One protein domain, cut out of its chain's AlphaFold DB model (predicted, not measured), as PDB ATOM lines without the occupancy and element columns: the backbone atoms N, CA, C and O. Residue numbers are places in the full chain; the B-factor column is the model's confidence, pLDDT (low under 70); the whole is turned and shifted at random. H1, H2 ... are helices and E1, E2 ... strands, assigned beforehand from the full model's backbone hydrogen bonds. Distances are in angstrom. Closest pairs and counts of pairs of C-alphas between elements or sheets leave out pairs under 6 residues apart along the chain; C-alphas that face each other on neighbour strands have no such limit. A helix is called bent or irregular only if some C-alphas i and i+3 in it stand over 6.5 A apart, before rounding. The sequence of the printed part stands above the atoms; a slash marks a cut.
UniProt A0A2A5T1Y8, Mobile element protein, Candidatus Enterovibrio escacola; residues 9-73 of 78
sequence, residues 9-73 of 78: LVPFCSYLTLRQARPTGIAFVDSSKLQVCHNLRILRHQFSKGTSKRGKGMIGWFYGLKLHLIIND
ATOM      1  N   LEU A   9      -9.905  17.011  -5.132       79.06
ATOM      2  CA  LEU A   9     -10.075  18.159  -6.028       79.06
ATOM      3  C   LEU A   9      -8.929  19.173  -5.884       79.06
ATOM      4  O   LEU A   9      -8.378  19.609  -6.885       79.06
ATOM      5  N   VAL A  10      -8.523  19.482  -4.650       83.81
ATOM      6  CA  VAL A  10      -7.408  20.399  -4.359       83.81
ATOM      7  C   VAL A  10      -6.061  19.902  -4.920       83.81
ATOM      8  O   VAL A  10      -5.459  20.633  -5.705       83.81
ATOM      9  N   PRO A  11      -5.574  18.682  -4.615       88.12
ATOM     10  CA  PRO A  11      -4.340  18.160  -5.191       88.12
ATOM     11  C   PRO A  11      -4.466  17.897  -6.694       88.12
ATOM     12  O   PRO A  11      -3.471  18.010  -7.398       88.12
ATOM     13  N   PHE A  12      -5.663  17.608  -7.216       87.00
ATOM     14  CA  PHE A  12      -5.897  17.510  -8.657       87.00
ATOM     15  C   PHE A  12      -5.713  18.868  -9.341       87.00
ATOM     16  O   PHE A  12      -4.954  18.958 -10.301       87.00
ATOM     17  N   CYS A  13      -6.322  19.936  -8.821       87.25
ATOM     18  CA  CYS A  13      -6.103  21.295  -9.318       87.25
ATOM     19  C   CYS A  13      -4.628  21.702  -9.197       87.25
ATOM     20  O   CYS A  13      -4.055  22.165 -10.175       87.25
ATOM     21  N   SER A  14      -3.989  21.445  -8.050       91.94
ATOM     22  CA  SER A  14      -2.555  21.712  -7.857       91.94
ATOM     23  C   SER A  14      -1.683  20.962  -8.865       91.94
ATOM     24  O   SER A  14      -0.708  21.518  -9.364       91.94
ATOM     25  N   TYR A  15      -2.020  19.710  -9.169       92.31
ATOM     26  CA  TYR A  15      -1.312  18.913 -10.165       92.31
ATOM     27  C   TYR A  15      -1.485  19.487 -11.575       92.31
ATOM     28  O   TYR A  15      -0.506  19.580 -12.312       92.31
ATOM     29  N   LEU A  16      -2.699  19.904 -11.946       91.69
ATOM     30  CA  LEU A  16      -2.950  20.541 -13.242       91.69
ATOM     31  C   LEU A  16      -2.165  21.849 -13.383       91.69
ATOM     32  O   LEU A  16      -1.544  22.058 -14.420       91.69
ATOM     33  N   THR A  17      -2.118  22.677 -12.334       90.31
ATOM     34  CA  THR A  17      -1.302  23.901 -12.319       90.31
ATOM     35  C   THR A  17       0.186  23.590 -12.474       90.31
ATOM     36  O   THR A  17       0.865  24.237 -13.262       90.31
ATOM     37  N   LEU A  18       0.699  22.559 -11.793       94.56
ATOM     38  CA  LEU A  18       2.099  22.137 -11.928       94.56
ATOM     39  C   LEU A  18       2.440  21.655 -13.348       94.56
ATOM     40  O   LEU A  18       3.592  21.717 -13.770       94.56
ATOM     41  N   ARG A  19       1.449  21.144 -14.082       92.38
ATOM     42  CA  ARG A  19       1.601  20.602 -15.438       92.38
ATOM     43  C   ARG A  19       1.300  21.621 -16.536       92.38
ATOM     44  O   ARG A  19       1.242  21.221 -17.699       92.38
ATOM     45  N   GLN A  20       1.130  22.897 -16.188       93.88
ATOM     46  CA  GLN A  20       0.933  23.953 -17.173       93.88
ATOM     47  C   GLN A  20       2.141  24.058 -18.107       93.88
ATOM     48  O   GLN A  20       3.300  24.103 -17.690       93.88
ATOM     49  N   ALA A  21       1.848  24.074 -19.397       93.81
ATOM     50  CA  ALA A  21       2.797  24.271 -20.469       93.81
ATOM     51  C   ALA A  21       2.772  25.728 -20.933       93.81
ATOM     52  O   ALA A  21       1.889  26.516 -20.598       93.81
ATOM     53  N   ARG A  22       3.758  26.097 -21.751       93.69
ATOM     54  CA  ARG A  22       3.782  27.430 -22.353       93.69
ATOM     55  C   ARG A  22       2.682  27.555 -23.417       93.69
ATOM     56  O   ARG A  22       2.526  26.631 -24.226       93.69
ATOM     57  N   PRO A  23       1.973  28.695 -23.474       92.00
ATOM     58  CA  PRO A  23       1.126  29.019 -24.609       92.00
ATOM     59  C   PRO A  23       1.978  29.116 -25.879       92.00
ATOM     60  O   PRO A  23       3.033  29.749 -25.880       92.00
ATOM     61  N   THR A  24       1.528  28.490 -26.960       90.81
ATOM     62  CA  THR A  24       2.198  28.494 -28.275       90.81
ATOM     63  C   THR A  24       1.506  29.406 -29.291       90.81
ATOM     64  O   THR A  24       2.003  29.571 -30.399       90.81
ATOM     65  N   GLY A  25       0.373  30.012 -28.917       92.38
ATOM     66  CA  GLY A  25      -0.449  30.869 -29.778       92.38
ATOM     67  C   GLY A  25      -1.682  30.172 -30.364       92.38
ATOM     68  O   GLY A  25      -2.621  30.854 -30.760       92.38
ATOM     69  N   ILE A  26      -1.725  28.835 -30.352       93.12
ATOM     70  CA  ILE A  26      -2.902  28.038 -30.726       93.12
ATOM     71  C   ILE A  26      -3.450  27.364 -29.467       93.12
ATOM     72  O   ILE A  26      -2.691  26.765 -28.703       93.12
ATOM     73  N   ALA A  27      -4.762  27.460 -29.250       94.69
ATOM     74  CA  ALA A  27      -5.439  26.886 -28.096       94.69
ATOM     75  C   ALA A  27      -6.705  26.129 -28.515       94.69
ATOM     76  O   ALA A  27      -7.515  26.620 -29.300       94.69
ATOM     77  N   PHE A  28      -6.882  24.945 -27.940       95.19
ATOM     78  CA  PHE A  28      -8.047  24.087 -28.083       95.19
ATOM     79  C   PHE A  28      -8.784  24.040 -26.754       95.19
ATOM     80  O   PHE A  28      -8.172  23.813 -25.712       95.19
ATOM     81  N   VAL A  29     -10.100  24.241 -26.787       94.56
ATOM     82  CA  VAL A  29     -10.953  24.110 -25.604       94.56
ATOM     83  C   VAL A  29     -11.710  22.801 -25.715       94.56
ATOM     84  O   VAL A  29     -12.439  22.591 -26.682       94.56
ATOM     85  N   ASP A  30     -11.569  21.947 -24.708       91.50
ATOM     86  CA  ASP A  30     -12.360  20.726 -24.605       91.50
ATOM     87  C   ASP A  30     -12.896  20.538 -23.184       91.50
ATOM     88  O   ASP A  30     -12.389  21.094 -22.204       91.50
ATOM     89  N   SER A  31     -13.970  19.760 -23.075       90.12
ATOM     90  CA  SER A  31     -14.549  19.385 -21.795       90.12
ATOM     91  C   SER A  31     -14.592  17.873 -21.637       90.12
ATOM     92  O   SER A  31     -15.231  17.167 -22.415       90.12
ATOM     93  N   SER A  32     -13.985  17.374 -20.563       88.31
ATOM     94  CA  SER A  32     -13.999  15.955 -20.220       88.31
ATOM     95  C   SER A  32     -14.861  15.687 -18.989       88.31
ATOM     96  O   SER A  32     -14.942  16.490 -18.055       88.31
ATOM     97  N   LYS A  33     -15.546  14.541 -18.977       88.88
ATOM     98  CA  LYS A  33     -16.355  14.109 -17.828       88.88
ATOM     99  C   LYS A  33     -15.459  13.452 -16.775       88.88
ATOM    100  O   LYS A  33     -14.816  12.442 -17.039       88.88
ATOM    101  N   LEU A  34     -15.491  13.967 -15.553       87.12
ATOM    102  CA  LEU A  34     -14.848  13.357 -14.394       87.12
ATOM    103  C   LEU A  34     -15.911  12.645 -13.556       87.12
ATOM    104  O   LEU A  34     -16.630  13.267 -12.769       87.12
ATOM    105  N   GLN A  35     -16.054  11.337 -13.759       86.12
ATOM    106  CA  GLN A  35     -17.039  10.537 -13.038       86.12
ATOM    107  C   GLN A  35     -16.597  10.312 -11.587       86.12
ATOM    108  O   GLN A  35     -15.547   9.734 -11.330       86.12
ATOM    109  N   VAL A  36     -17.431  10.740 -10.639       81.25
ATOM    110  CA  VAL A  36     -17.155  10.607  -9.201       81.25
ATOM    111  C   VAL A  36     -17.655   9.271  -8.676       81.25
ATOM    112  O   VAL A  36     -16.975   8.590  -7.918       81.25
ATOM    113  N   CYS A  37     -18.845   8.847  -9.094       81.56
ATOM    114  CA  CYS A  37     -19.344   7.531  -8.730       81.56
ATOM    115  C   CYS A  37     -20.253   6.949  -9.812       81.56
ATOM    116  O   CYS A  37     -20.645   7.606 -10.781       81.56
ATOM    117  N   HIS A  38     -20.573   5.668  -9.660       83.44
ATOM    118  CA  HIS A  38     -21.555   5.019 -10.514       83.44
ATOM    119  C   HIS A  38     -22.971   5.513 -10.181       83.44
ATOM    120  O   HIS A  38     -23.286   5.730  -9.010       83.44
ATOM    121  N   ASN A  39     -23.847   5.634 -11.185       83.25
ATOM    122  CA  ASN A  39     -25.167   6.257 -11.012       83.25
ATOM    123  C   ASN A  39     -26.041   5.569  -9.948       83.25
ATOM    124  O   ASN A  39     -26.810   6.233  -9.254       83.25
ATOM    125  N   LEU A  40     -25.877   4.253  -9.786       85.12
ATOM    126  CA  LEU A  40     -26.572   3.444  -8.778       85.12
ATOM    127  C   LEU A  40     -26.152   3.781  -7.335       85.12
ATOM    128  O   LEU A  40     -26.883   3.503  -6.392       85.12
ATOM    129  N   ARG A  41     -24.970   4.382  -7.139       83.00
ATOM    130  CA  ARG A  41     -24.390   4.666  -5.814       83.00
ATOM    131  C   ARG A  41     -24.573   6.115  -5.360       83.00
ATOM    132  O   ARG A  41     -24.135   6.448  -4.264       83.00
ATOM    133  N   ILE A  42     -25.242   6.959  -6.149       83.06
ATOM    134  CA  ILE A  42     -25.417   8.394  -5.857       83.06
ATOM    135  C   ILE A  42     -26.075   8.619  -4.492       83.06
ATOM    136  O   ILE A  42     -25.598   9.440  -3.716       83.06
ATOM    137  N   LEU A  43     -27.112   7.841  -4.157       79.88
ATOM    138  CA  LEU A  43     -27.836   7.968  -2.884       79.88
ATOM    139  C   LEU A  43     -26.951   7.686  -1.656       79.88
ATOM    140  O   LEU A  43     -27.180   8.248  -0.589       79.88
ATOM    141  N   ARG A  44     -25.914   6.854  -1.814       78.56
ATOM    142  CA  ARG A  44     -24.938   6.533  -0.759       78.56
ATOM    143  C   ARG A  44     -23.764   7.521  -0.723       78.56
ATOM    144  O   ARG A  44     -23.023   7.558   0.253       78.56
ATOM    145  N   HIS A  45     -23.586   8.329  -1.769       71.50
ATOM    146  CA  HIS A  45     -22.478   9.271  -1.922       71.50
ATOM    147  C   HIS A  45     -22.857  10.657  -1.369       71.50
ATOM    148  O   HIS A  45     -23.029  11.623  -2.111       71.50
ATOM    149  N   GLN A  46     -23.003  10.762  -0.042       63.03
ATOM    150  CA  GLN A  46     -23.422  12.015   0.604       63.03
ATOM    151  C   GLN A  46     -22.388  13.143   0.488       63.03
ATOM    152  O   GLN A  46     -22.769  14.303   0.409       63.03
ATOM    153  N   PHE A  47     -21.096  12.815   0.419       63.53
ATOM    154  CA  PHE A  47     -20.036  13.824   0.437       63.53
ATOM    155  C   PHE A  47     -19.976  14.695  -0.827       63.53
ATOM    156  O   PHE A  47     -19.641  15.867  -0.766       63.53
ATOM    157  N   SER A  48     -20.312  14.138  -1.988       61.09
ATOM    158  CA  SER A  48     -20.314  14.887  -3.251       61.09
ATOM    159  C   SER A  48     -21.623  15.644  -3.499       61.09
ATOM    160  O   SER A  48     -21.853  16.102  -4.620       61.09
ATOM    161  N   LYS A  49     -22.526  15.711  -2.507       67.06
ATOM    162  CA  LYS A  49     -23.750  16.512  -2.610       67.06
ATOM    163  C   LYS A  49     -23.358  17.989  -2.644       67.06
ATOM    164  O   LYS A  49     -22.743  18.484  -1.712       67.06
ATOM    165  N   GLY A  50     -23.705  18.672  -3.730       71.75
ATOM    166  CA  GLY A  50     -23.402  20.091  -3.946       71.75
ATOM    167  C   GLY A  50     -22.316  20.318  -4.997       71.75
ATOM    168  O   GLY A  50     -22.520  21.124  -5.901       71.75
ATOM    169  N   THR A  51     -21.218  19.559  -4.949       73.81
ATOM    170  CA  THR A  51     -20.106  19.692  -5.911       73.81
ATOM    171  C   THR A  51     -20.365  18.917  -7.203       73.81
ATOM    172  O   THR A  51     -20.178  19.450  -8.292       73.81
ATOM    173  N   SER A  52     -20.841  17.672  -7.107       81.81
ATOM    174  CA  SER A  52     -21.082  16.811  -8.273       81.81
ATOM    175  C   SER A  52     -22.546  16.823  -8.685       81.81
ATOM    176  O   SER A  52     -23.442  16.845  -7.840       81.81
ATOM    177  N   LYS A  53     -22.805  16.745  -9.992       87.31
ATOM    178  CA  LYS A  53     -24.162  16.706 -10.553       87.31
ATOM    179  C   LYS A  53     -24.307  15.544 -11.532       87.31
ATOM    180  O   LYS A  53     -23.322  15.019 -12.054       87.31
ATOM    181  N   ARG A  54     -25.553  15.123 -11.781       88.31
ATOM    182  CA  ARG A  54     -25.837  14.230 -12.911       88.31
ATOM    183  C   ARG A  54     -25.666  15.022 -14.204       88.31
ATOM    184  O   ARG A  54     -26.288  16.066 -14.369       88.31
ATOM    185  N   GLY A  55     -24.842  14.513 -15.107       87.38
ATOM    186  CA  GLY A  55     -24.651  15.040 -16.451       87.38
ATOM    187  C   GLY A  55     -24.967  13.984 -17.504       87.38
ATOM    188  O   GLY A  55     -24.838  12.783 -17.258       87.38
ATOM    189  N   LYS A  56     -25.374  14.429 -18.693       88.25
ATOM    190  CA  LYS A  56     -25.472  13.589 -19.890       88.25
ATOM    191  C   LYS A  56     -24.190  13.767 -20.708       88.25
ATOM    192  O   LYS A  56     -23.781  14.898 -20.966       88.25
ATOM    193  N   GLY A  57     -23.541  12.667 -21.069       84.12
ATOM    194  CA  GLY A  57     -22.467  12.622 -22.063       84.12
ATOM    195  C   GLY A  57     -22.863  11.739 -23.249       84.12
ATOM    196  O   GLY A  57     -23.955  11.172 -23.250       84.12
ATOM    197  N   MET A  58     -21.960  11.572 -24.223       82.50
ATOM    198  CA  MET A  58     -22.202  10.718 -25.403       82.50
ATOM    199  C   MET A  58     -22.631   9.295 -25.025       82.50
ATOM    200  O   MET A  58     -23.596   8.772 -25.562       82.50
ATOM    201  N   ILE A  59     -21.958   8.698 -24.037       85.12
ATOM    202  CA  ILE A  59     -22.175   7.300 -23.616       85.12
ATOM    203  C   ILE A  59     -23.266   7.203 -22.519       85.12
ATOM    204  O   ILE A  59     -23.360   6.232 -21.780       85.12
ATOM    205  N   GLY A  60     -24.096   8.237 -22.356       87.38
ATOM    206  CA  GLY A  60     -25.209   8.243 -21.404       87.38
ATOM    207  C   GLY A  60     -24.972   9.089 -20.154       87.38
ATOM    208  O   GLY A  60     -24.243  10.080 -20.167       87.38
ATOM    209  N   TRP A  61     -25.671   8.748 -19.074       88.75
ATOM    210  CA  TRP A  61     -25.673   9.537 -17.842       88.75
ATOM    211  C   TRP A  61     -24.452   9.233 -16.973       88.75
ATOM    212  O   TRP A  61     -24.070   8.077 -16.809       88.75
ATOM    213  N   PHE A  62     -23.886  10.257 -16.346       89.06
ATOM    214  CA  PHE A  62     -22.829  10.120 -15.347       89.06
ATOM    215  C   PHE A  62     -23.108  11.027 -14.151       89.06
ATOM    216  O   PHE A  62     -23.842  12.006 -14.265       89.06
ATOM    217  N   TYR A  63     -22.502  10.717 -13.007       87.75
ATOM    218  CA  TYR A  63     -22.524  11.577 -11.831       87.75
ATOM    219  C   TYR A  63     -21.113  12.021 -11.484       87.75
ATOM    220  O   TYR A  63     -20.245  11.196 -11.186       87.75
ATOM    221  N   GLY A  64     -20.877  13.326 -11.550       87.94
ATOM    222  CA  GLY A  64     -19.547  13.877 -11.366       87.94
ATOM    223  C   GLY A  64     -19.438  15.329 -11.801       87.94
ATOM    224  O   GLY A  64     -20.397  16.092 -11.684       87.94
ATOM    225  N   LEU A  65     -18.252  15.686 -12.284       86.38
ATOM    226  CA  LEU A  65     -17.876  17.036 -12.693       86.38
ATOM    227  C   LEU A  65     -17.586  17.068 -14.196       86.38
ATOM    228  O   LEU A  65     -17.199  16.055 -14.781       86.38
ATOM    229  N   LYS A  66     -17.763  18.232 -14.821       88.19
ATOM    230  CA  LYS A  66     -17.184  18.511 -16.138       88.19
ATOM    231  C   LYS A  66     -15.913  19.317 -15.923       88.19
ATOM    232  O   LYS A  66     -15.950  20.349 -15.261       88.19
ATOM    233  N   LEU A  67     -14.808  18.813 -16.447       89.25
ATOM    234  CA  LEU A  67     -13.523  19.486 -16.435       89.25
ATOM    235  C   LEU A  67     -13.350  20.185 -17.777       89.25
ATOM    236  O   LEU A  67     -13.311  19.514 -18.803       89.25
ATOM    237  N   HIS A  68     -13.266  21.508 -17.754       91.75
ATOM    238  CA  HIS A  68     -12.957  22.312 -18.929       91.75
ATOM    239  C   HIS A  68     -11.449  22.562 -18.949       91.75
ATOM    240  O   HIS A  68     -10.905  23.040 -17.954       91.75
ATOM    241  N   LEU A  69     -10.785  22.194 -20.043       92.38
ATOM    242  CA  LEU A  69      -9.347  22.365 -20.231       92.38
ATOM    243  C   LEU A  69      -9.080  23.188 -21.484       92.38
ATOM    244  O   LEU A  69      -9.805  23.086 -22.474       92.38
ATOM    245  N   ILE A  70      -8.002  23.961 -21.421       94.75
ATOM    246  CA  ILE A  70      -7.404  24.629 -22.568       94.75
ATOM    247  C   ILE A  70      -6.080  23.921 -22.839       94.75
ATOM    248  O   ILE A  70      -5.289  23.701 -21.922       94.75
ATOM    249  N   ILE A  71      -5.871  23.495 -24.079       95.06
ATOM    250  CA  ILE A  71      -4.720  22.687 -24.479       95.06
ATOM    251  C   ILE A  71      -4.055  23.350 -25.684       95.06
ATOM    252  O   ILE A  71      -4.744  23.829 -26.581       95.06
ATOM    253  N   ASN A  72      -2.726  23.397 -25.720       95.00
ATOM    254  CA  ASN A  72      -1.991  23.886 -26.884       95.00
ATOM    255  C   ASN A  72      -1.921  22.834 -28.010       95.00
ATOM    256  O   ASN A  72      -2.255  21.664 -27.821       95.00
ATOM    257  N   ASP A  73      -1.433  23.234 -29.182       94.44
ATOM    258  CA  ASP A  73      -1.192  22.356 -30.343       94.44
ATOM    259  C   ASP A  73      -0.220  21.200 -30.079       94.44
ATOM    260  O   ASP A  73      -0.208  20.218 -30.817       94.44
TER     261      ASP A  73
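Overview. This is residues 9 to 73 of the 78 residues of the protein "Mobile element protein" of Candidatus Enterovibrio escacola (UniProt A0A2A5T1Y8). A long antiparallel ribbon of two strands, E1 and E3, makes the longest axis; at one of its ends E3 bends sharply, and its first part turns away from the ribbon to pair with the short strand E2 as a hairpin. The small helix H2 packs at that same end of the ribbon, while H1 lies off to one side, with residues 9 to 15 standing free and residues 19 to 26 linking it to the opposite end of the ribbon. The 65 printed residues hold two named helices and three named strands in the order H1, E1, H2, E2, E3. The strands form one antiparallel sheet in the order E1, E3, E2, and the class is mixed, helices and strands. The whole is loose, with a radius of gyration of the C-alphas of 14.6 A, and flat, with spans of 44 by 27 by 15 A.

Arrangement. H1, residues 9 to 18, comes first, and its residues 9 to 15 stand free. The strand E1, residues 27 to 37, follows and is an edge strand of the sheet; H1 is not on this sheet. E1 is the antiparallel neighbour of E3, residues 60 to 72, at 150 degrees between their directions. Their C-alphas 27 and 72 face each other at 4.7 A, and 35 and 64 at 4.5 A; N 28 and O 71 are within hydrogen-bond range at 2.8 A, as are N 34 and O 65 at 2.8 A. H1 and E3 are apart. H2, residues 39 to 44, is on the sheet at a height over the sheet of 8.6 A. It lies only just over E3, on which 3 of its C-alphas fall, and on the local plane it runs along the strands, at 1 degree to E3. The closest C-alphas of H2 and E3 are those of Asn 39 and Tyr 63, 6.0 A apart. H1 and H2 are apart. E2, residues 53 to 57, is the other edge strand and forms a hairpin with E3, the inner strand. C-alphas 63 and 54 face each other at 4.4 A; N 55 and O 62 are within hydrogen-bond range at 2.8 A, and N 62 and O 55 also at 2.8 A. E3 bends by 99 degrees at residue 63, and the sheet is strongly twisted. E1, H2 and E2 make a split strand-helix-strand unit, two strands that run the same way with a helix between them along the chain and E3 between them in the sheet; its crossover is right-handed. Every O i to N i+4 pair of H1 is within hydrogen-bond range; in H2 it is 0 of 2, beside 1 of 3 O i to N i+3 pairs.

Along the chain. H1, Leu 9 to Leu 18, is 14.1 A long and begins with C-alpha 9 at (-10.075, 18.159, -6.028). E1, Ala 27 to Cys 37, is 30.7 A long and begins with C-alpha 27 at (-5.439, 26.886, -28.096). H2, Asn 39 to Arg 44, is irregular, with C-alphas 40 and 43 7.5 A apart. E2 runs from Lys 53 to Gly 57. E3, Gly 60 to Asn 72, measures 28.5 A from first to last C-alpha and ends with C-alpha 72 at (-1.991, 23.886, -26.884).

Size, cuts and confidence. The two C-alphas farthest apart are those of Gly 25 and Arg 44, at 45.1 A. The printed part has no cut. The links from E1 to H2 and from E2 to E3 are tight, those from H1 to E1 and from H2 to E2 are short, and there is no long link. The mean pLDDT of the printed part is 86.3, and residues 46 to 49 are under 70.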